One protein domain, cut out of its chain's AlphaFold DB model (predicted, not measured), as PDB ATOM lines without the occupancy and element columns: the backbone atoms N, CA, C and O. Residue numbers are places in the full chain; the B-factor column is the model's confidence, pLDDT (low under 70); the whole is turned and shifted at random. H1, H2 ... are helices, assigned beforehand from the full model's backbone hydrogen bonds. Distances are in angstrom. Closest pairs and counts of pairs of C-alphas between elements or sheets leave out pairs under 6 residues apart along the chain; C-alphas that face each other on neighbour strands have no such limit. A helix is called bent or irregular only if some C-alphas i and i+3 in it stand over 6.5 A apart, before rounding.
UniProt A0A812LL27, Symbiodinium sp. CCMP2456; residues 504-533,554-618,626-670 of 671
ATOM      1  N   GLU A 504     -12.720   8.620 -15.167       77.00
ATOM      2  CA  GLU A 504     -12.665   9.976 -14.609       77.00
ATOM      3  C   GLU A 504     -12.332  11.018 -15.685       77.00
ATOM      4  O   GLU A 504     -12.943  12.087 -15.728       77.00
ATOM      5  N   TYR A 505     -11.408  10.696 -16.595       83.12
ATOM      6  CA  TYR A 505     -11.028  11.593 -17.683       83.12
ATOM      7  C   TYR A 505     -12.142  11.748 -18.724       83.12
ATOM      8  O   TYR A 505     -12.424  12.858 -19.177       83.12
ATOM      9  N   LEU A 506     -12.843  10.659 -19.056       82.81
ATOM     10  CA  LEU A 506     -14.017  10.711 -19.933       82.81
ATOM     11  C   LEU A 506     -15.152  11.547 -19.329       82.81
ATOM     12  O   LEU A 506     -15.816  12.274 -20.065       82.81
ATOM     13  N   ALA A 507     -15.359  11.488 -18.010       77.44
ATOM     14  CA  ALA A 507     -16.352  12.316 -17.328       77.44
ATOM     15  C   ALA A 507     -16.016  13.815 -17.422       77.44
ATOM     16  O   ALA A 507     -16.899  14.619 -17.715       77.44
ATOM     17  N   LEU A 508     -14.738  14.179 -17.260       81.81
ATOM     18  CA  LEU A 508     -14.269  15.555 -17.444       81.81
ATOM     19  C   LEU A 508     -14.527  16.051 -18.877       81.81
ATOM     20  O   LEU A 508     -15.065  17.138 -19.072       81.81
ATOM     21  N   LYS A 509     -14.190  15.246 -19.892       86.38
ATOM     22  CA  LYS A 509     -14.413  15.620 -21.298       86.38
ATOM     23  C   LYS A 509     -15.887  15.651 -21.692       86.38
ATOM     24  O   LYS A 509     -16.271  16.476 -22.523       86.38
ATOM     25  N   ALA A 510     -16.725  14.829 -21.066       77.81
ATOM     26  CA  ALA A 510     -18.174  14.903 -21.221       77.81
ATOM     27  C   ALA A 510     -18.723  16.234 -20.687       77.81
ATOM     28  O   ALA A 510     -19.510  16.879 -21.376       77.81
ATOM     29  N   GLU A 511     -18.254  16.691 -19.521       78.19
ATOM     30  CA  GLU A 511     -18.635  17.992 -18.960       78.19
ATOM     31  C   GLU A 511     -18.229  19.155 -19.883       78.19
ATOM     32  O   GLU A 511     -19.074  19.985 -20.228       78.19
ATOM     33  N   GLU A 512     -16.977  19.174 -20.360       84.62
ATOM     34  CA  GLU A 512     -16.494  20.182 -21.321       84.62
ATOM     35  C   GLU A 512     -17.334  20.190 -22.615       84.62
ATOM     36  O   GLU A 512     -17.702  21.246 -23.142       84.62
ATOM     37  N   THR A 513     -17.692  19.002 -23.113       85.12
ATOM     38  CA  THR A 513     -18.502  18.850 -24.330       85.12
ATOM     39  C   THR A 513     -19.939  19.321 -24.111       85.12
ATOM     40  O   THR A 513     -20.514  19.977 -24.985       85.12
ATOM     41  N   GLU A 514     -20.534  19.046 -22.948       80.88
ATOM     42  CA  GLU A 514     -21.871  19.524 -22.575       80.88
ATOM     43  C   GLU A 514     -21.921  21.053 -22.489       80.88
ATOM     44  O   GLU A 514     -22.861  21.656 -23.019       80.88
ATOM     45  N   GLN A 515     -20.885  21.669 -21.913       78.69
ATOM     46  CA  GLN A 515     -20.756  23.119 -21.749       78.69
ATOM     47  C   GLN A 515     -20.415  23.863 -23.055       78.69
ATOM     48  O   GLN A 515     -20.597  25.074 -23.110       78.69
ATOM     49  N   ASN A 516     -20.021  23.155 -24.129       82.56
ATOM     50  CA  ASN A 516     -19.502  23.744 -25.380       82.56
ATOM     51  C   ASN A 516     -18.250  24.614 -25.168       82.56
ATOM     52  O   ASN A 516     -18.015  25.554 -25.923       82.56
ATOM     53  N   GLU A 517     -17.438  24.281 -24.168       84.44
ATOM     54  CA  GLU A 517     -16.199  24.997 -23.854       84.44
ATOM     55  C   GLU A 517     -15.030  24.001 -23.765       84.44
ATOM     56  O   GLU A 517     -14.479  23.776 -22.686       84.44
ATOM     57  N   PRO A 518     -14.653  23.333 -24.874       87.56
ATOM     58  CA  PRO A 518     -13.538  22.394 -24.868       87.56
ATOM     59  C   PRO A 518     -12.210  23.086 -24.540       87.56
ATOM     60  O   PRO A 518     -11.911  24.181 -25.031       87.56
ATOM     61  N   THR A 519     -11.383  22.423 -23.722       89.44
ATOM     62  CA  THR A 519     -10.075  22.957 -23.310       89.44
ATOM     63  C   THR A 519      -8.927  21.959 -23.479       89.44
ATOM     64  O   THR A 519      -9.076  20.742 -23.339       89.44
ATOM     65  N   ALA A 520      -7.727  22.492 -23.744       90.06
ATOM     66  CA  ALA A 520      -6.501  21.701 -23.811       90.06
ATOM     67  C   ALA A 520      -6.072  21.227 -22.412       90.06
ATOM     68  O   ALA A 520      -5.563  22.021 -21.607       90.06
ATOM     69  N   ALA A 521      -6.187  19.924 -22.153       89.94
ATOM     70  CA  ALA A 521      -5.670  19.309 -20.934       89.94
ATOM     71  C   ALA A 521      -4.131  19.345 -20.895       89.94
ATOM     72  O   ALA A 521      -3.461  19.223 -21.931       89.94
ATOM     73  N   GLN A 522      -3.550  19.512 -19.703       89.62
ATOM     74  CA  GLN A 522      -2.106  19.326 -19.536       89.62
ATOM     75  C   GLN A 522      -1.759  17.841 -19.665       89.62
ATOM     76  O   GLN A 522      -2.561  16.990 -19.286       89.62
ATOM     77  N   LEU A 523      -0.575  17.520 -20.196       89.25
ATOM     78  CA  LEU A 523      -0.189  16.125 -20.446       89.25
ATOM     79  C   LEU A 523      -0.165  15.270 -19.168       89.25
ATOM     80  O   LEU A 523      -0.509  14.097 -19.234       89.25
ATOM     81  N   ASP A 524       0.149  15.864 -18.012       86.19
ATOM     82  CA  ASP A 524       0.116  15.212 -16.692       86.19
ATOM     83  C   ASP A 524      -1.310  14.958 -16.167       86.19
ATOM     84  O   ASP A 524      -1.480  14.300 -15.147       86.19
ATOM     85  N   THR A 525      -2.344  15.480 -16.828       87.69
ATOM     86  CA  THR A 525      -3.755  15.319 -16.423       87.69
ATOM     87  C   THR A 525      -4.544  14.359 -17.310       87.69
ATOM     88  O   THR A 525      -5.691  14.045 -17.000       87.69
ATOM     89  N   ILE A 526      -3.938  13.885 -18.402       88.81
ATOM     90  CA  ILE A 526      -4.540  12.927 -19.333       88.81
ATOM     91  C   ILE A 526      -4.283  11.524 -18.780       88.81
ATOM     92  O   ILE A 526      -3.150  11.048 -18.810       88.81
ATOM     93  N   THR A 527      -5.319  10.872 -18.249       85.94
ATOM     94  CA  THR A 527      -5.189   9.571 -17.571       85.94
ATOM     95  C   THR A 527      -5.796   8.429 -18.385       85.94
ATOM     96  O   THR A 527      -6.896   8.534 -18.934       85.94
ATOM     97  N   SER A 528      -5.082   7.304 -18.434       85.94
ATOM     98  CA  SER A 528      -5.539   6.035 -19.009       85.94
ATOM     99  C   SER A 528      -6.147   5.107 -17.947       85.94
ATOM    100  O   SER A 528      -6.021   5.347 -16.744       85.94
ATOM    101  N   LYS A 529      -6.794   4.011 -18.363       80.44
ATOM    102  CA  LYS A 529      -7.314   2.977 -17.450       80.44
ATOM    103  C   LYS A 529      -6.210   2.374 -16.575       80.44
ATOM    104  O   LYS A 529      -6.458   2.129 -15.396       80.44
ATOM    105  N   ARG A 530      -4.999   2.202 -17.118       77.19
ATOM    106  CA  ARG A 530      -3.819   1.747 -16.360       77.19
ATOM    107  C   ARG A 530      -3.458   2.717 -15.233       77.19
ATOM    108  O   ARG A 530      -3.101   2.286 -14.139       77.19
ATOM    109  N   ASP A 531      -3.592   4.016 -15.480       72.94
ATOM    110  CA  ASP A 531      -3.283   5.029 -14.474       72.94
ATOM    111  C   ASP A 531      -4.336   4.992 -13.354       72.94
ATOM    112  O   ASP A 531      -3.971   4.974 -12.185       72.94
ATOM    113  N   SER A 532      -5.633   4.830 -13.648       63.53
ATOM    114  CA  SER A 532      -6.670   4.702 -12.598       63.53
ATOM    115  C   SER A 532      -6.426   3.566 -11.588       63.53
ATOM    116  O   SER A 532      -6.853   3.686 -10.442       63.53
ATOM    117  N   GLN A 533      -5.717   2.493 -11.959       53.44
ATOM    118  CA  GLN A 533      -5.389   1.390 -11.039       53.44
ATOM    119  C   GLN A 533      -4.315   1.754  -9.992       53.44
ATOM    120  O   GLN A 533      -4.184   1.062  -8.987       53.44
ATOM    121  N   GLN A 554      -5.532  13.007  -9.723       63.34
ATOM    122  CA  GLN A 554      -4.538  12.124 -10.304       63.34
ATOM    123  C   GLN A 554      -3.702  12.878 -11.346       63.34
ATOM    124  O   GLN A 554      -4.198  13.241 -12.409       63.34
ATOM    125  N   LYS A 555      -2.444  13.159 -11.000       70.06
ATOM    126  CA  LYS A 555      -1.429  13.673 -11.922       70.06
ATOM    127  C   LYS A 555      -0.495  12.527 -12.292       70.06
ATOM    128  O   LYS A 555       0.031  11.868 -11.398       70.06
ATOM    129  N   VAL A 556      -0.312  12.296 -13.584       78.94
ATOM    130  CA  VAL A 556       0.622  11.312 -14.148       78.94
ATOM    131  C   VAL A 556       1.950  12.007 -14.442       78.94
ATOM    132  O   VAL A 556       2.003  13.225 -14.609       78.94
ATOM    133  N   GLU A 557       3.048  11.257 -14.468       80.50
ATOM    134  CA  GLU A 557       4.353  11.817 -14.813       80.50
ATOM    135  C   GLU A 557       4.346  12.417 -16.231       80.50
ATOM    136  O   GLU A 557       3.764  11.858 -17.163       80.50
ATOM    137  N   MET A 558       5.010  13.564 -16.402       87.00
ATOM    138  CA  MET A 558       5.189  14.179 -17.718       87.00
ATOM    139  C   MET A 558       5.927  13.219 -18.667       87.00
ATOM    140  O   MET A 558       6.894  12.576 -18.251       87.00
ATOM    141  N   PRO A 559       5.538  13.133 -19.953       88.69
ATOM    142  CA  PRO A 559       6.165  12.199 -20.879       88.69
ATOM    143  C   PRO A 559       7.639  12.550 -21.077       88.69
ATOM    144  O   PRO A 559       7.964  13.667 -21.469       88.69
ATOM    145  N   GLN A 560       8.529  11.589 -20.830       85.31
ATOM    146  CA  GLN A 560       9.986  11.791 -20.881       85.31
ATOM    147  C   GLN A 560      10.591  11.561 -22.274       85.31
ATOM    148  O   GLN A 560      11.738  11.922 -22.526       85.31
ATOM    149  N   ASN A 561       9.844  10.936 -23.186       87.38
ATOM    150  CA  ASN A 561      10.304  10.604 -24.531       87.38
ATOM    151  C   ASN A 561       9.156  10.647 -25.554       87.38
ATOM    152  O   ASN A 561       7.982  10.797 -25.199       87.38
ATOM    153  N   SER A 562       9.506  10.514 -26.835       87.19
ATOM    154  CA  SER A 562       8.566  10.583 -27.958       87.19
ATOM    155  C   SER A 562       7.471   9.520 -27.905       87.19
ATOM    156  O   SER A 562       6.331   9.825 -28.240       87.19
ATOM    157  N   GLU A 563       7.781   8.304 -27.453       87.88
ATOM    158  CA  GLU A 563       6.807   7.208 -27.355       87.88
ATOM    159  C   GLU A 563       5.802   7.434 -26.219       87.88
ATOM    160  O   GLU A 563       4.596   7.275 -26.407       87.88
ATOM    161  N   ALA A 564       6.272   7.905 -25.060       85.69
ATOM    162  CA  ALA A 564       5.407   8.305 -23.955       85.69
ATOM    163  C   ALA A 564       4.463   9.441 -24.378       85.69
ATOM    164  O   ALA A 564       3.273   9.406 -24.072       85.69
ATOM    165  N   TYR A 565       4.965  10.416 -25.140       90.56
ATOM    166  CA  TYR A 565       4.146  11.498 -25.684       90.56
ATOM    167  C   TYR A 565       3.114  11.002 -26.712       90.56
ATOM    168  O   TYR A 565       1.936  11.348 -26.598       90.56
ATOM    169  N   ARG A 566       3.520  10.147 -27.668       90.38
ATOM    170  CA  ARG A 566       2.611   9.509 -28.643       90.38
ATOM    171  C   ARG A 566       1.455   8.815 -27.932       90.38
ATOM    172  O   ARG A 566       0.304   9.024 -28.299       90.38
ATOM    173  N   ARG A 567       1.752   8.053 -26.878       87.00
ATOM    174  CA  ARG A 567       0.747   7.345 -26.084       87.00
ATOM    175  C   ARG A 567      -0.233   8.297 -25.393       87.00
ATOM    176  O   ARG A 567      -1.436   8.082 -25.491       87.00
ATOM    177  N   VAL A 568       0.248   9.358 -24.742       90.25
ATOM    178  CA  VAL A 568      -0.623  10.333 -24.057       90.25
ATOM    179  C   VAL A 568      -1.568  11.032 -25.043       90.25
ATOM    180  O   VAL A 568      -2.766  11.132 -24.784       90.25
ATOM    181  N   ILE A 569      -1.072  11.463 -26.205       92.50
ATOM    182  CA  ILE A 569      -1.927  12.090 -27.227       92.50
ATOM    183  C   ILE A 569      -2.876  11.079 -27.882       92.50
ATOM    184  O   ILE A 569      -3.981  11.440 -28.276       92.50
ATOM    185  N   LYS A 570      -2.500   9.802 -27.957       89.94
ATOM    186  CA  LYS A 570      -3.401   8.739 -28.412       89.94
ATOM    187  C   LYS A 570      -4.581   8.554 -27.451       89.94
ATOM    188  O   LYS A 570      -5.717   8.456 -27.909       89.94
ATOM    189  N   VAL A 571      -4.338   8.594 -26.136       89.06
ATOM    190  CA  VAL A 571      -5.398   8.592 -25.107       89.06
ATOM    191  C   VAL A 571      -6.298   9.822 -25.259       89.06
ATOM    192  O   VAL A 571      -7.520   9.689 -25.271       89.06
ATOM    193  N   GLU A 572      -5.710  11.007 -25.453       91.75
ATOM    194  CA  GLU A 572      -6.458  12.240 -25.738       91.75
ATOM    195  C   GLU A 572      -7.360  12.097 -26.972       91.75
ATOM    196  O   GLU A 572      -8.543  12.437 -26.934       91.75
ATOM    197  N   GLY A 573      -6.816  11.551 -28.060       87.94
ATOM    198  CA  GLY A 573      -7.548  11.318 -29.297       87.94
ATOM    199  C   GLY A 573      -8.719  10.358 -29.098       87.94
ATOM    200  O   GLY A 573      -9.831  10.650 -29.529       87.94
ATOM    201  N   PHE A 574      -8.512   9.245 -28.389       87.25
ATOM    202  CA  PHE A 574      -9.590   8.302 -28.091       87.25
ATOM    203  C   PHE A 574     -10.670   8.912 -27.193       87.25
ATOM    204  O   PHE A 574     -11.849   8.623 -27.395       87.25
ATOM    205  N   ALA A 575     -10.304   9.786 -26.250       87.56
ATOM    206  CA  ALA A 575     -11.273  10.492 -25.417       87.56
ATOM    207  C   ALA A 575     -12.180  11.408 -26.258       87.56
ATOM    208  O   ALA A 575     -13.401  11.353 -26.122       87.56
ATOM    209  N   TRP A 576     -11.615  12.190 -27.182       89.69
ATOM    210  CA  TRP A 576     -12.406  13.065 -28.056       89.69
ATOM    211  C   TRP A 576     -13.217  12.307 -29.110       89.69
ATOM    212  O   TRP A 576     -14.337  12.717 -29.407       89.69
ATOM    213  N   LEU A 577     -12.722  11.178 -29.624       86.31
ATOM    214  CA  LEU A 577     -13.512  10.300 -30.498       86.31
ATOM    215  C   LEU A 577     -14.691   9.663 -29.753       86.31
ATOM    216  O   LEU A 577     -15.782   9.553 -30.308       86.31
ATOM    217  N   ALA A 578     -14.520   9.312 -28.474       82.81
ATOM    218  CA  ALA A 578     -15.631   8.869 -27.636       82.81
ATOM    219  C   ALA A 578     -16.669   9.990 -27.438       82.81
ATOM    220  O   ALA A 578     -17.872   9.734 -27.511       82.81
ATOM    221  N   MET A 579     -16.227  11.242 -27.253       88.25
ATOM    222  CA  MET A 579     -17.138  12.393 -27.186       88.25
ATOM    223  C   MET A 579     -17.851  12.632 -28.519       88.25
ATOM    224  O   MET A 579     -19.050  12.883 -28.521       88.25
ATOM    225  N   GLN A 580     -17.166  12.501 -29.653       84.44
ATOM    226  CA  GLN A 580     -17.775  12.616 -30.981       84.44
ATOM    227  C   GLN A 580     -18.844  11.536 -31.211       84.44
ATOM    228  O   GLN A 580     -19.936  11.843 -31.691       84.44
ATOM    229  N   ALA A 581     -18.556  10.284 -30.840       77.81
ATOM    230  CA  ALA A 581     -19.500   9.177 -30.962       77.81
ATOM    231  C   ALA A 581     -20.755   9.391 -30.096       77.81
ATOM    232  O   ALA A 581     -21.865   9.096 -30.541       77.81
ATOM    233  N   ARG A 582     -20.573   9.947 -28.887       78.94
ATOM    234  CA  ARG A 582     -21.645  10.231 -27.922       78.94
ATOM    235  C   ARG A 582     -22.447  11.495 -28.252       78.94
ATOM    236  O   ARG A 582     -23.659  11.509 -28.084       78.94
ATOM    237  N   TYR A 583     -21.797  12.556 -28.726       81.38
ATOM    238  CA  TYR A 583     -22.391  13.881 -28.928       81.38
ATOM    239  C   TYR A 583     -22.407  14.279 -30.414       81.38
ATOM    240  O   TYR A 583     -21.852  15.306 -30.806       81.38
ATOM    241  N   LYS A 584     -23.104  13.495 -31.248       77.62
ATOM    242  CA  LYS A 584     -23.202  13.705 -32.712       77.62
ATOM    243  C   LYS A 584     -23.750  15.082 -33.124       77.62
ATOM    244  O   LYS A 584     -23.484  15.546 -34.228       77.62
ATOM    245  N   SER A 585     -24.506  15.742 -32.243       77.94
ATOM    246  CA  SER A 585     -25.080  17.076 -32.472       77.94
ATOM    247  C   SER A 585     -24.068  18.225 -32.358       77.94
ATOM    248  O   SER A 585     -24.395  19.364 -32.687       77.94
ATOM    249  N   LYS A 586     -22.838  17.961 -31.895       83.25
ATOM    250  CA  LYS A 586     -21.794  18.979 -31.725       83.25
ATOM    251  C   LYS A 586     -21.058  19.196 -33.045       83.25
ATOM    252  O   LYS A 586     -20.225  18.386 -33.444       83.25
ATOM    253  N   SER A 587     -21.337  20.320 -33.704       85.25
ATOM    254  CA  SER A 587     -20.753  20.674 -35.007       85.25
ATOM    255  C   SER A 587     -19.222  20.702 -34.998       85.25
ATOM    256  O   SER A 587     -18.591  20.241 -35.943       85.25
ATOM    257  N   TRP A 588     -18.602  21.166 -33.912       88.69
ATOM    258  CA  TRP A 588     -17.147  21.274 -33.808       88.69
ATOM    259  C   TRP A 588     -16.418  19.924 -33.644       88.69
ATOM    260  O   TRP A 588     -15.203  19.871 -33.831       88.69
ATOM    261  N   LEU A 589     -17.137  18.832 -33.351       87.50
ATOM    262  CA  LEU A 589     -16.595  17.465 -33.310       87.50
ATOM    263  C   LEU A 589     -16.771  16.708 -34.636       87.50
ATOM    264  O   LEU A 589     -16.333  15.565 -34.742       87.50
ATOM    265  N   GLN A 590     -17.401  17.299 -35.654       85.75
ATOM    266  CA  GLN A 590     -17.651  16.614 -36.926       85.75
ATOM    267  C   GLN A 590     -16.348  16.251 -37.654       85.75
ATOM    268  O   GLN A 590     -15.370  16.999 -37.633       85.75
ATOM    269  N   ASP A 591     -16.351  15.071 -38.280       85.75
ATOM    270  CA  ASP A 591     -15.268  14.516 -39.107       85.75
ATOM    271  C   ASP A 591     -13.894  14.364 -38.434       85.75
ATOM    272  O   ASP A 591     -12.899  14.146 -39.129       85.75
ATOM    273  N   LEU A 592     -13.823  14.468 -37.104       88.31
ATOM    274  CA  LEU A 592     -12.626  14.189 -36.317       88.31
ATOM    275  C   LEU A 592     -12.236  12.710 -36.435       88.31
ATOM    276  O   LEU A 592     -13.078  11.828 -36.290       88.31
ATOM    277  N   THR A 593     -10.955  12.440 -36.667       88.75
ATOM    278  CA  THR A 593     -10.394  11.089 -36.769       88.75
ATOM    279  C   THR A 593      -9.099  10.968 -35.965       88.75
ATOM    280  O   THR A 593      -8.436  11.958 -35.658       88.75
ATOM    281  N   MET A 594      -8.671   9.738 -35.659       87.19
ATOM    282  CA  MET A 594      -7.367   9.518 -35.007       87.19
ATOM    283  C   MET A 594      -6.183   9.953 -35.894       87.19
ATOM    284  O   MET A 594      -5.109  10.294 -35.391       87.19
ATOM    285  N   ALA A 595      -6.374   9.984 -37.216       87.44
ATOM    286  CA  ALA A 595      -5.364  10.458 -38.156       87.44
ATOM    287  C   ALA A 595      -5.030  11.945 -37.942       87.44
ATOM    288  O   ALA A 595      -3.876  12.326 -38.112       87.44
ATOM    289  N   ASP A 596      -5.987  12.760 -37.487       89.62
ATOM    290  CA  ASP A 596      -5.762  14.184 -37.206       89.62
ATOM    291  C   ASP A 596      -4.817  14.379 -36.005       89.62
ATOM    292  O   ASP A 596      -3.890  15.190 -36.048       89.62
ATOM    293  N   PHE A 597      -4.985  13.569 -34.952       89.75
ATOM    294  CA  PHE A 597      -4.073  13.554 -33.803       89.75
ATOM    295  C   PHE A 597      -2.707  12.972 -34.166       89.75
ATOM    296  O   PHE A 597      -1.683  13.474 -33.707       89.75
ATOM    297  N   THR A 598      -2.673  11.952 -35.025       89.50
ATOM    298  CA  THR A 598      -1.419  11.356 -35.509       89.50
ATOM    299  C   THR A 598      -0.624  12.369 -36.337       89.50
ATOM    300  O   THR A 598       0.552  12.587 -36.059       89.50
ATOM    301  N   ALA A 599      -1.276  13.088 -37.256       88.12
ATOM    302  CA  ALA A 599      -0.660  14.155 -38.041       88.12
ATOM    303  C   ALA A 599      -0.134  15.302 -37.158       88.12
ATOM    304  O   ALA A 599       0.957  15.822 -37.397       88.12
ATOM    305  N   PHE A 600      -0.874  15.669 -36.105       90.50
ATOM    306  CA  PHE A 600      -0.414  16.648 -35.119       90.50
ATOM    307  C   PHE A 600       0.846  16.173 -34.378       90.50
ATOM    308  O   PHE A 600       1.807  16.928 -34.225       90.50
ATOM    309  N   VAL A 601       0.875  14.913 -33.942       91.88
ATOM    310  CA  VAL A 601       2.034  14.328 -33.255       91.88
ATOM    311  C   VAL A 601       3.243  14.225 -34.183       91.88
ATOM    312  O   VAL A 601       4.349  14.573 -33.770       91.88
ATOM    313  N   ASP A 602       3.048  13.819 -35.434       89.88
ATOM    314  CA  ASP A 602       4.124  13.730 -36.423       89.88
ATOM    315  C   ASP A 602       4.689  15.107 -36.781       89.88
ATOM    316  O   ASP A 602       5.894  15.241 -36.984       89.88
ATOM    317  N   PHE A 603       3.867  16.161 -36.761       89.12
ATOM    318  CA  PHE A 603       4.355  17.534 -36.877       89.12
ATOM    319  C   PHE A 603       5.229  17.941 -35.677       89.12
ATOM    320  O   PHE A 603       6.331  18.461 -35.864       89.12
ATOM    321  N   VAL A 604       4.771  17.679 -34.445       89.06
ATOM    322  CA  VAL A 604       5.514  17.999 -33.208       89.06
ATOM    323  C   VAL A 604       6.834  17.226 -33.124       89.06
ATOM    324  O   VAL A 604       7.844  17.764 -32.673       89.06
ATOM    325  N   LEU A 605       6.845  15.968 -33.558       88.50
ATOM    326  CA  LEU A 605       8.034  15.115 -33.532       88.50
ATOM    327  C   LEU A 605       8.898  15.232 -34.798       88.50
ATOM    328  O   LEU A 605      10.008  14.702 -34.832       88.50
ATOM    329  N   GLY A 606       8.411  15.934 -35.821       84.88
ATOM    330  CA  GLY A 606       9.068  16.091 -37.111       84.88
ATOM    331  C   GLY A 606      10.215  17.102 -37.115       84.88
ATOM    332  O   GLY A 606      10.532  17.754 -36.117       84.88
ATOM    333  N   GLU A 607      10.825  17.275 -38.289       77.38
ATOM    334  CA  GLU A 607      12.034  18.090 -38.513       77.38
ATOM    335  C   GLU A 607      11.881  19.582 -38.184       77.38
ATOM    336  O   GLU A 607      12.872  20.296 -38.091       77.38
ATOM    337  N   ARG A 608      10.652  20.075 -38.006       75.50
ATOM    338  CA  ARG A 608      10.379  21.493 -37.726       75.50
ATOM    339  C   ARG A 608      10.334  21.831 -36.241       75.50
ATOM    340  O   ARG A 608      10.491  22.996 -35.891       75.50
ATOM    341  N   VAL A 609      10.101  20.841 -35.382       81.75
ATOM    342  CA  VAL A 609       9.901  21.051 -33.942       81.75
ATOM    343  C   VAL A 609      10.898  20.199 -33.159       81.75
ATOM    344  O   VAL A 609      11.978  20.693 -32.851       81.75
ATOM    345  N   ALA A 610      10.617  18.925 -32.871       79.38
ATOM    346  CA  ALA A 610      11.560  18.086 -32.123       79.38
ATOM    347  C   ALA A 610      12.825  17.736 -32.928       79.38
ATOM    348  O   ALA A 610      13.910  17.599 -32.363       79.38
ATOM    349  N   GLY A 611      12.691  17.598 -34.250       75.81
ATOM    350  CA  GLY A 611      13.779  17.282 -35.170       75.81
ATOM    351  C   GLY A 611      14.512  18.499 -35.737       75.81
ATOM    352  O   GLY A 611      15.328  18.313 -36.638       75.81
ATOM    353  N   LEU A 612      14.232  19.715 -35.246       78.75
ATOM    354  CA  LEU A 612      14.863  20.944 -35.731       78.75
ATOM    355  C   LEU A 612      16.384  20.862 -35.575       78.75
ATOM    356  O   LEU A 612      16.889  20.698 -34.466       78.75
ATOM    357  N   ARG A 613      17.104  20.979 -36.696       70.88
ATOM    358  CA  ARG A 613      18.572  20.989 -36.757       70.88
ATOM    359  C   ARG A 613      19.037  22.361 -37.225       70.88
ATOM    360  O   ARG A 613      18.885  22.699 -38.396       70.88
ATOM    361  N   LEU A 614      19.617  23.147 -36.322       62.28
ATOM    362  CA  LEU A 614      20.235  24.427 -36.673       62.28
ATOM    363  C   LEU A 614      21.721  24.211 -36.972       62.28
ATOM    364  O   LEU A 614      22.430  23.592 -36.179       62.28
ATOM    365  N   LYS A 615      22.195  24.719 -38.119       54.50
ATOM    366  CA  LYS A 615      23.634  24.800 -38.408       54.50
ATOM    367  C   LYS A 615      24.221  25.920 -37.551       54.50
ATOM    368  O   LYS A 615      23.774  27.061 -37.643       54.50
ATOM    369  N   GLN A 616      25.190  25.594 -36.706       53.53
ATOM    370  CA  GLN A 616      25.840  26.568 -35.840       53.53
ATOM    371  C   GLN A 616      26.742  27.483 -36.690       53.53
ATOM    372  O   GLN A 616      27.684  27.018 -37.320       53.53
ATOM    373  N   ALA A 617      26.433  28.782 -36.748       48.12
ATOM    374  CA  ALA A 617      27.160  29.782 -37.542       48.12
ATOM    375  C   ALA A 617      28.350  30.413 -36.788       48.12
ATOM    376  O   ALA A 617      28.705  31.563 -37.030       48.12
ATOM    377  N   THR A 618      28.958  29.688 -35.849       46.19
ATOM    378  CA  THR A 618      30.187  30.125 -35.176       46.19
ATOM    379  C   THR A 618      31.342  29.323 -35.748       46.19
ATOM    380  O   THR A 618      31.482  28.137 -35.457       46.19
ATOM    381  N   ALA A 626      27.940  18.310 -33.998       47.81
ATOM    382  CA  ALA A 626      27.147  19.071 -33.027       47.81
ATOM    383  C   ALA A 626      25.881  19.676 -33.673       47.81
ATOM    384  O   ALA A 626      25.783  20.876 -33.915       47.81
ATOM    385  N   GLN A 627      24.886  18.836 -33.977       56.94
ATOM    386  CA  GLN A 627      23.550  19.304 -34.370       56.94
ATOM    387  C   GLN A 627      22.767  19.757 -33.129       56.94
ATOM    388  O   GLN A 627      22.408  18.934 -32.287       56.94
ATOM    389  N   PHE A 628      22.460  21.055 -33.025       64.00
ATOM    390  CA  PHE A 628      21.581  21.578 -31.975       64.00
ATOM    391  C   PHE A 628      20.165  21.007 -32.137       64.00
ATOM    392  O   PHE A 628      19.559  21.182 -33.195       64.00
ATOM    393  N   ARG A 629      19.645  20.348 -31.090       70.69
ATOM    394  CA  ARG A 629      18.254  19.873 -30.983       70.69
ATOM    395  C   ARG A 629      17.543  20.597 -29.835       70.69
ATOM    396  O   ARG A 629      18.150  20.745 -28.771       70.69
ATOM    397  N   PRO A 630      16.274  21.015 -29.992       80.06
ATOM    398  CA  PRO A 630      15.536  21.656 -28.910       80.06
ATOM    399  C   PRO A 630      15.413  20.743 -27.679       80.06
ATOM    400  O   PRO A 630      15.060  19.569 -27.821       80.06
ATOM    401  N   PRO A 631      15.652  21.260 -26.459       84.75
ATOM    402  CA  PRO A 631      15.388  20.523 -25.229       84.75
ATOM    403  C   PRO A 631      13.946  20.009 -25.171       84.75
ATOM    404  O   PRO A 631      13.004  20.750 -25.465       84.75
ATOM    405  N   TRP A 632      13.760  18.766 -24.723       86.06
ATOM    406  CA  TRP A 632      12.455  18.094 -24.704       86.06
ATOM    407  C   TRP A 632      11.364  18.891 -23.966       86.06
ATOM    408  O   TRP A 632      10.251  19.044 -24.459       86.06
ATOM    409  N   GLY A 633      11.700  19.525 -22.838       84.25
ATOM    410  CA  GLY A 633      10.756  20.383 -22.110       84.25
ATOM    411  C   GLY A 633      10.281  21.619 -22.893       84.25
ATOM    412  O   GLY A 633       9.180  22.110 -22.644       84.25
ATOM    413  N   ILE A 634      11.074  22.125 -23.846       83.69
ATOM    414  CA  ILE A 634      10.667  23.222 -24.740       83.69
ATOM    415  C   ILE A 634       9.714  22.699 -25.815       83.69
ATOM    416  O   ILE A 634       8.696  23.346 -26.064       83.69
ATOM    417  N   VAL A 635       9.996  21.521 -26.383       86.06
ATOM    418  CA  VAL A 635       9.097  20.834 -27.328       86.06
ATOM    419  C   VAL A 635       7.715  20.663 -26.702       86.06
ATOM    420  O   VAL A 635       6.727  21.056 -27.318       86.06
ATOM    421  N   LEU A 636       7.649  20.199 -25.447       89.38
ATOM    422  CA  LEU A 636       6.366  19.995 -24.778       89.38
ATOM    423  C   LEU A 636       5.616  21.316 -24.486       89.38
ATOM    424  O   LEU A 636       4.422  21.491 -24.726       89.38
ATOM    425  N   ARG A 637       6.323  22.354 -24.025       87.75
ATOM    426  CA  ARG A 637       5.689  23.673 -23.818       87.75
ATOM    427  C   ARG A 637       5.136  24.262 -25.116       87.75
ATOM    428  O   ARG A 637       4.103  24.934 -25.086       87.75
ATOM    429  N   TYR A 638       5.831  24.042 -26.226       86.81
ATOM    430  CA  TYR A 638       5.409  24.491 -27.545       86.81
ATOM    431  C   TYR A 638       4.171  23.724 -28.030       86.81
ATOM    432  O   TYR A 638       3.181  24.342 -28.418       86.81
ATOM    433  N   GLU A 639       4.173  22.397 -27.899       91.75
ATOM    434  CA  GLU A 639       3.015  21.538 -28.171       91.75
ATOM    435  C   GLU A 639       1.771  21.967 -27.391       91.75
ATOM    436  O   GLU A 639       0.690  22.107 -27.971       91.75
ATOM    437  N   TYR A 640       1.920  22.245 -26.095       91.88
ATOM    438  CA  TYR A 640       0.792  22.630 -25.258       91.88
ATOM    439  C   TYR A 640       0.184  23.967 -25.697       91.88
ATOM    440  O   TYR A 640      -1.037  24.131 -25.699       91.88
ATOM    441  N   ARG A 641       1.026  24.921 -26.121       88.25
ATOM    442  CA  ARG A 641       0.562  26.192 -26.695       88.25
ATOM    443  C   ARG A 641      -0.185  25.983 -28.010       88.25
ATOM    444  O   ARG A 641      -1.223  26.608 -28.190       88.25
ATOM    445  N   MET A 642       0.284  25.088 -28.880       89.62
ATOM    446  CA  MET A 642      -0.412  24.776 -30.135       89.62
ATOM    447  C   MET A 642      -1.777  24.126 -29.894       89.62
ATOM    448  O   MET A 642      -2.751  24.519 -30.527       89.62
ATOM    449  N   ARG A 643      -1.891  23.189 -28.940       93.19
ATOM    450  CA  ARG A 643      -3.201  22.620 -28.571       93.19
ATOM    451  C   ARG A 643      -4.125  23.682 -27.984       93.19
ATOM    452  O   ARG A 643      -5.287  23.740 -28.366       93.19
ATOM    453  N   LYS A 644      -3.622  24.559 -27.107       91.75
ATOM    454  CA  LYS A 644      -4.404  25.695 -26.587       91.75
ATOM    455  C   LYS A 644      -4.932  26.597 -27.695       91.75
ATOM    456  O   LYS A 644      -6.096  26.978 -27.642       91.75
ATOM    457  N   GLU A 645      -4.100  26.899 -28.685       88.31
ATOM    458  CA  GLU A 645      -4.514  27.701 -29.832       88.31
ATOM    459  C   GLU A 645      -5.570  26.977 -30.676       88.31
ATOM    460  O   GLU A 645      -6.566  27.585 -31.044       88.31
ATOM    461  N   ALA A 646      -5.441  25.662 -30.888       89.38
ATOM    462  CA  ALA A 646      -6.464  24.886 -31.588       89.38
ATOM    463  C   ALA A 646      -7.826  24.951 -30.868       89.38
ATOM    464  O   ALA A 646      -8.849  25.194 -31.501       89.38
ATOM    465  N   PHE A 647      -7.859  24.819 -29.540       90.56
ATOM    466  CA  PHE A 647      -9.110  24.961 -28.785       90.56
ATOM    467  C   PHE A 647      -9.624  26.413 -28.733       90.56
ATOM    468  O   PHE A 647     -10.836  26.616 -28.717       90.56
ATOM    469  N   ARG A 648      -8.747  27.428 -28.789       91.75
ATOM    470  CA  ARG A 648      -9.160  28.833 -28.972       91.75
ATOM    471  C   ARG A 648      -9.889  29.019 -30.306       91.75
ATOM    472  O   ARG A 648     -10.970  29.593 -30.321       91.75
ATOM    473  N   LEU A 649      -9.340  28.479 -31.397       88.06
ATOM    474  CA  LEU A 649      -9.948  28.521 -32.733       88.06
ATOM    475  C   LEU A 649     -11.325  27.833 -32.771       88.06
ATOM    476  O   LEU A 649     -12.242  28.317 -33.430       88.06
ATOM    477  N   VAL A 650     -11.500  26.736 -32.030       88.81
ATOM    478  CA  VAL A 650     -12.810  26.079 -31.879       88.81
ATOM    479  C   VAL A 650     -13.805  26.981 -31.136       88.81
ATOM    480  O   VAL A 650     -14.937  27.147 -31.587       88.81
ATOM    481  N   ASN A 651     -13.385  27.591 -30.023       87.00
ATOM    482  CA  ASN A 651     -14.272  28.367 -29.150       87.00
ATOM    483  C   ASN A 651     -14.630  29.752 -29.711       87.00
ATOM    484  O   ASN A 651     -15.766  30.202 -29.566       87.00
ATOM    485  N   GLU A 652     -13.669  30.441 -30.325       86.06
ATOM    486  CA  GLU A 652     -13.814  31.839 -30.756       86.06
ATOM    487  C   GLU A 652     -14.178  31.964 -32.238       86.06
ATOM    488  O   GLU A 652     -14.970  32.830 -32.604       86.06
ATOM    489  N   GLU A 653     -13.631  31.093 -33.091       81.06
ATOM    490  CA  GLU A 653     -13.796  31.164 -34.550       81.06
ATOM    491  C   GLU A 653     -14.756  30.086 -35.090       81.06
ATOM    492  O   GLU A 653     -15.050  30.055 -36.284       81.06
ATOM    493  N   GLY A 654     -15.282  29.214 -34.218       83.25
ATOM    494  CA  GLY A 654     -16.286  28.203 -34.569       83.25
ATOM    495  C   GLY A 654     -15.770  27.098 -35.497       83.25
ATOM    496  O   GLY A 654     -16.568  26.417 -36.145       83.25
ATOM    497  N   LEU A 655     -14.448  26.927 -35.589       88.56
ATOM    498  CA  LEU A 655     -13.811  25.883 -36.389       88.56
ATOM    499  C   LEU A 655     -14.087  24.492 -35.802       88.56
ATOM    500  O   LEU A 655     -14.258  24.321 -34.595       88.56
ATOM    501  N   THR A 656     -14.075  23.462 -36.652       91.69
ATOM    502  CA  THR A 656     -14.051  22.076 -36.164       91.69
ATOM    503  C   THR A 656     -12.691  21.763 -35.547       91.69
ATOM    504  O   THR A 656     -11.671  22.309 -35.973       91.69
ATOM    505  N   LEU A 657     -12.638  20.853 -34.570       89.56
ATOM    506  CA  LEU A 657     -11.381  20.469 -33.921       89.56
ATOM    507  C   LEU A 657     -10.360  19.932 -34.938       89.56
ATOM    508  O   LEU A 657      -9.175  20.244 -34.855       89.56
ATOM    509  N   LYS A 658     -10.831  19.215 -35.964       91.44
ATOM    510  CA  LYS A 658     -10.025  18.812 -37.124       91.44
ATOM    511  C   LYS A 658      -9.411  20.010 -37.854       91.44
ATOM    512  O   LYS A 658      -8.201  20.045 -38.076       91.44
ATOM    513  N   ALA A 659     -10.232  20.995 -38.228       90.31
ATOM    514  CA  ALA A 659      -9.759  22.183 -38.933       90.31
ATOM    515  C   ALA A 659      -8.789  23.003 -38.069       90.31
ATOM    516  O   ALA A 659      -7.783  23.491 -38.579       90.31
ATOM    517  N   ALA A 660      -9.044  23.088 -36.764       90.25
ATOM    518  CA  ALA A 660      -8.195  23.788 -35.813       90.25
ATOM    519  C   ALA A 660      -6.823  23.113 -35.632       90.25
ATOM    520  O   ALA A 660      -5.800  23.796 -35.700       90.25
ATOM    521  N   LEU A 661      -6.768  21.781 -35.485       89.44
ATOM    522  CA  LEU A 661      -5.507  21.024 -35.426       89.44
ATOM    523  C   LEU A 661      -4.695  21.161 -36.727       89.44
ATOM    524  O   LEU A 661      -3.465  21.274 -36.701       89.44
ATOM    525  N   LEU A 662      -5.372  21.217 -37.874       89.25
ATOM    526  CA  LEU A 662      -4.730  21.455 -39.165       89.25
ATOM    527  C   LEU A 662      -4.240  22.906 -39.326       89.25
ATOM    528  O   LEU A 662      -3.204  23.144 -39.943       89.25
ATOM    529  N   ALA A 663      -4.965  23.886 -38.785       87.50
ATOM    530  CA  ALA A 663      -4.594  25.298 -38.865       87.50
ATOM    531  C   ALA A 663      -3.311  25.583 -38.074       87.50
ATOM    532  O   ALA A 663      -2.363  26.149 -38.622       87.50
ATOM    533  N   VAL A 664      -3.227  25.101 -36.828       87.56
ATOM    534  CA  VAL A 664      -2.053  25.331 -35.964       87.56
ATOM    535  C   VAL A 664      -0.786  24.637 -36.471       87.56
ATOM    536  O   VAL A 664       0.323  25.083 -36.183       87.56
ATOM    537  N   THR A 665      -0.925  23.575 -37.268       84.06
ATOM    538  CA  THR A 665       0.210  22.887 -37.906       84.06
ATOM    539  C   THR A 665       0.641  23.542 -39.226       84.06
ATOM    540  O   THR A 665       1.799  23.407 -39.619       84.06
ATOM    541  N   LYS A 666      -0.235  24.312 -39.894       77.19
ATOM    542  CA  LYS A 666       0.065  25.040 -41.145       77.19
ATOM    543  C   LYS A 666       0.604  26.461 -40.936       77.19
ATOM    544  O   LYS A 666       1.489  26.875 -41.684       77.19
ATOM    545  N   ASP A 667       0.102  27.202 -39.948       55.25
ATOM    546  CA  ASP A 667       0.409  28.638 -39.768       55.25
ATOM    547  C   ASP A 667       1.842  28.913 -39.257       55.25
ATOM    548  O   ASP A 667       2.379  30.013 -39.358       55.25
ATOM    549  N   THR A 668       2.545  27.871 -38.810       52.22
ATOM    550  CA  THR A 668       3.976  27.932 -38.456       52.22
ATOM    551  C   THR A 668       4.910  28.157 -39.654       52.22
ATOM    552  O   THR A 668       6.109  28.328 -39.467       52.22
ATOM    553  N   ALA A 669       4.387  28.174 -40.886       40.53
ATOM    554  CA  ALA A 669       5.147  28.475 -42.100       40.53
ATOM    555  C   ALA A 669       5.200  29.977 -42.465       40.53
ATOM    556  O   ALA A 669       5.871  30.324 -43.437       40.53
ATOM    557  N   ARG A 670       4.483  30.863 -41.753       34.50
ATOM    558  CA  ARG A 670       4.331  32.289 -42.121       34.50
ATOM    559  C   ARG A 670       4.676  33.313 -41.031       34.50
ATOM    560  O   ARG A 670       4.383  34.492 -41.226       34.50
TER     561      ARG A 670
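AT A GLANCE: This is residues 504 to 533, 554 to 618 and 626 to 670 of the 671 residues of a protein of Symbiodinium sp. CCMP2456 (UniProt A0A812LL27). Helices H3, H4 and H6 lie side by side in a curved layer, with H4 between the other two; the longest helix, H5, lies over the inner face of this layer, across from H3, and crosses H6 with residues 642 to 650, and the stretch of residues 516 to 528 runs past the open side between H3 and H5. H1 crosses H3 over residues 575 to 579, little H2 sits out at the rim, and two strips of chain ending at residues 618 and 626 reach out at one end along the longest axis. The printed part has 140 residues with six named helices, H1 to H6 in order along the chain, and no named strand; the class is all helix. It is compact, with a radius of gyration of the C-alphas of 15.9 A, and flat, spanning 56 by 39 by 21 A.

HOW THE PARTS SIT: H1, residues 504 to 515, touches H3, residues 562 to 582, at a steep tilt of 51 degrees; their closest C-alphas, of Leu 506 and Ala 575, are 6.1 A apart. H2, residues 529 to 532, touches no helix; it is only just apart from H1, at 8.2 A. H3 and H4, residues 594 to 605, form a helical hairpin: they touch at a shallow tilt of 27 degrees, opposite ways, and their closest C-alphas, of Gly 573 and Met 594, are 6.0 A apart. H4 touches H6, residues 657 to 669, the same way at a shallow tilt of 24 degrees, with the C-alphas of Asp 596 and Lys 658 closest at 6.3 A. H5, residues 632 to 653, touches H6 with residues 642 to 650 alone, opposite ways at a steep tilt of 57 degrees; the C-alphas of Ala 646 and Ala 660 come closest, at 4.7 A. H4 and H5 are close but not clearly touching, with the C-alphas of Val 604 and Glu 639 closest at 6.6 A, while H3 is apart from H5 and from H6. In H1, H3, H4 and H5 every O i to N i+4 pair is within hydrogen-bond range, in H6 7 of 9 are, and H2 is too short for such a pair but has its 1 O i to N i+3 pair within range.

IN THESE COORDINATES: H1 begins at C-alpha 504, (-12.665, 9.976, -14.609), and is 17.0 A long; H2 is 5.2 A long. H3 runs 30.2 A from C-alpha 562 at (8.566, 10.583, -27.958), and H4 16.5 A. H5 is 30.9 A long, and H6 20.1 A, ending at C-alpha 669, (5.147, 28.475, -42.100). H6 is neither bent nor irregular, but only just: C-alphas 665 and 668 are 6.3 A apart.

THE WHOLE: The two C-alphas farthest apart, of Ser 585 and Thr 618, are 56.9 A apart. Residues 534 to 553 and 619 to 625 are not printed; the gaps are 10.8 A from C-alpha 533 to 554 and 11.7 A from C-alpha 618 to 626. Of the links that are printed whole, H1 to H2 and H3 to H4 are long and H5 to H6 is tight. The mean pLDDT of the printed part is 82.1; residues 532 to 533, 554, 614 to 618, 626 to 628 and 667 to 670 are under 70.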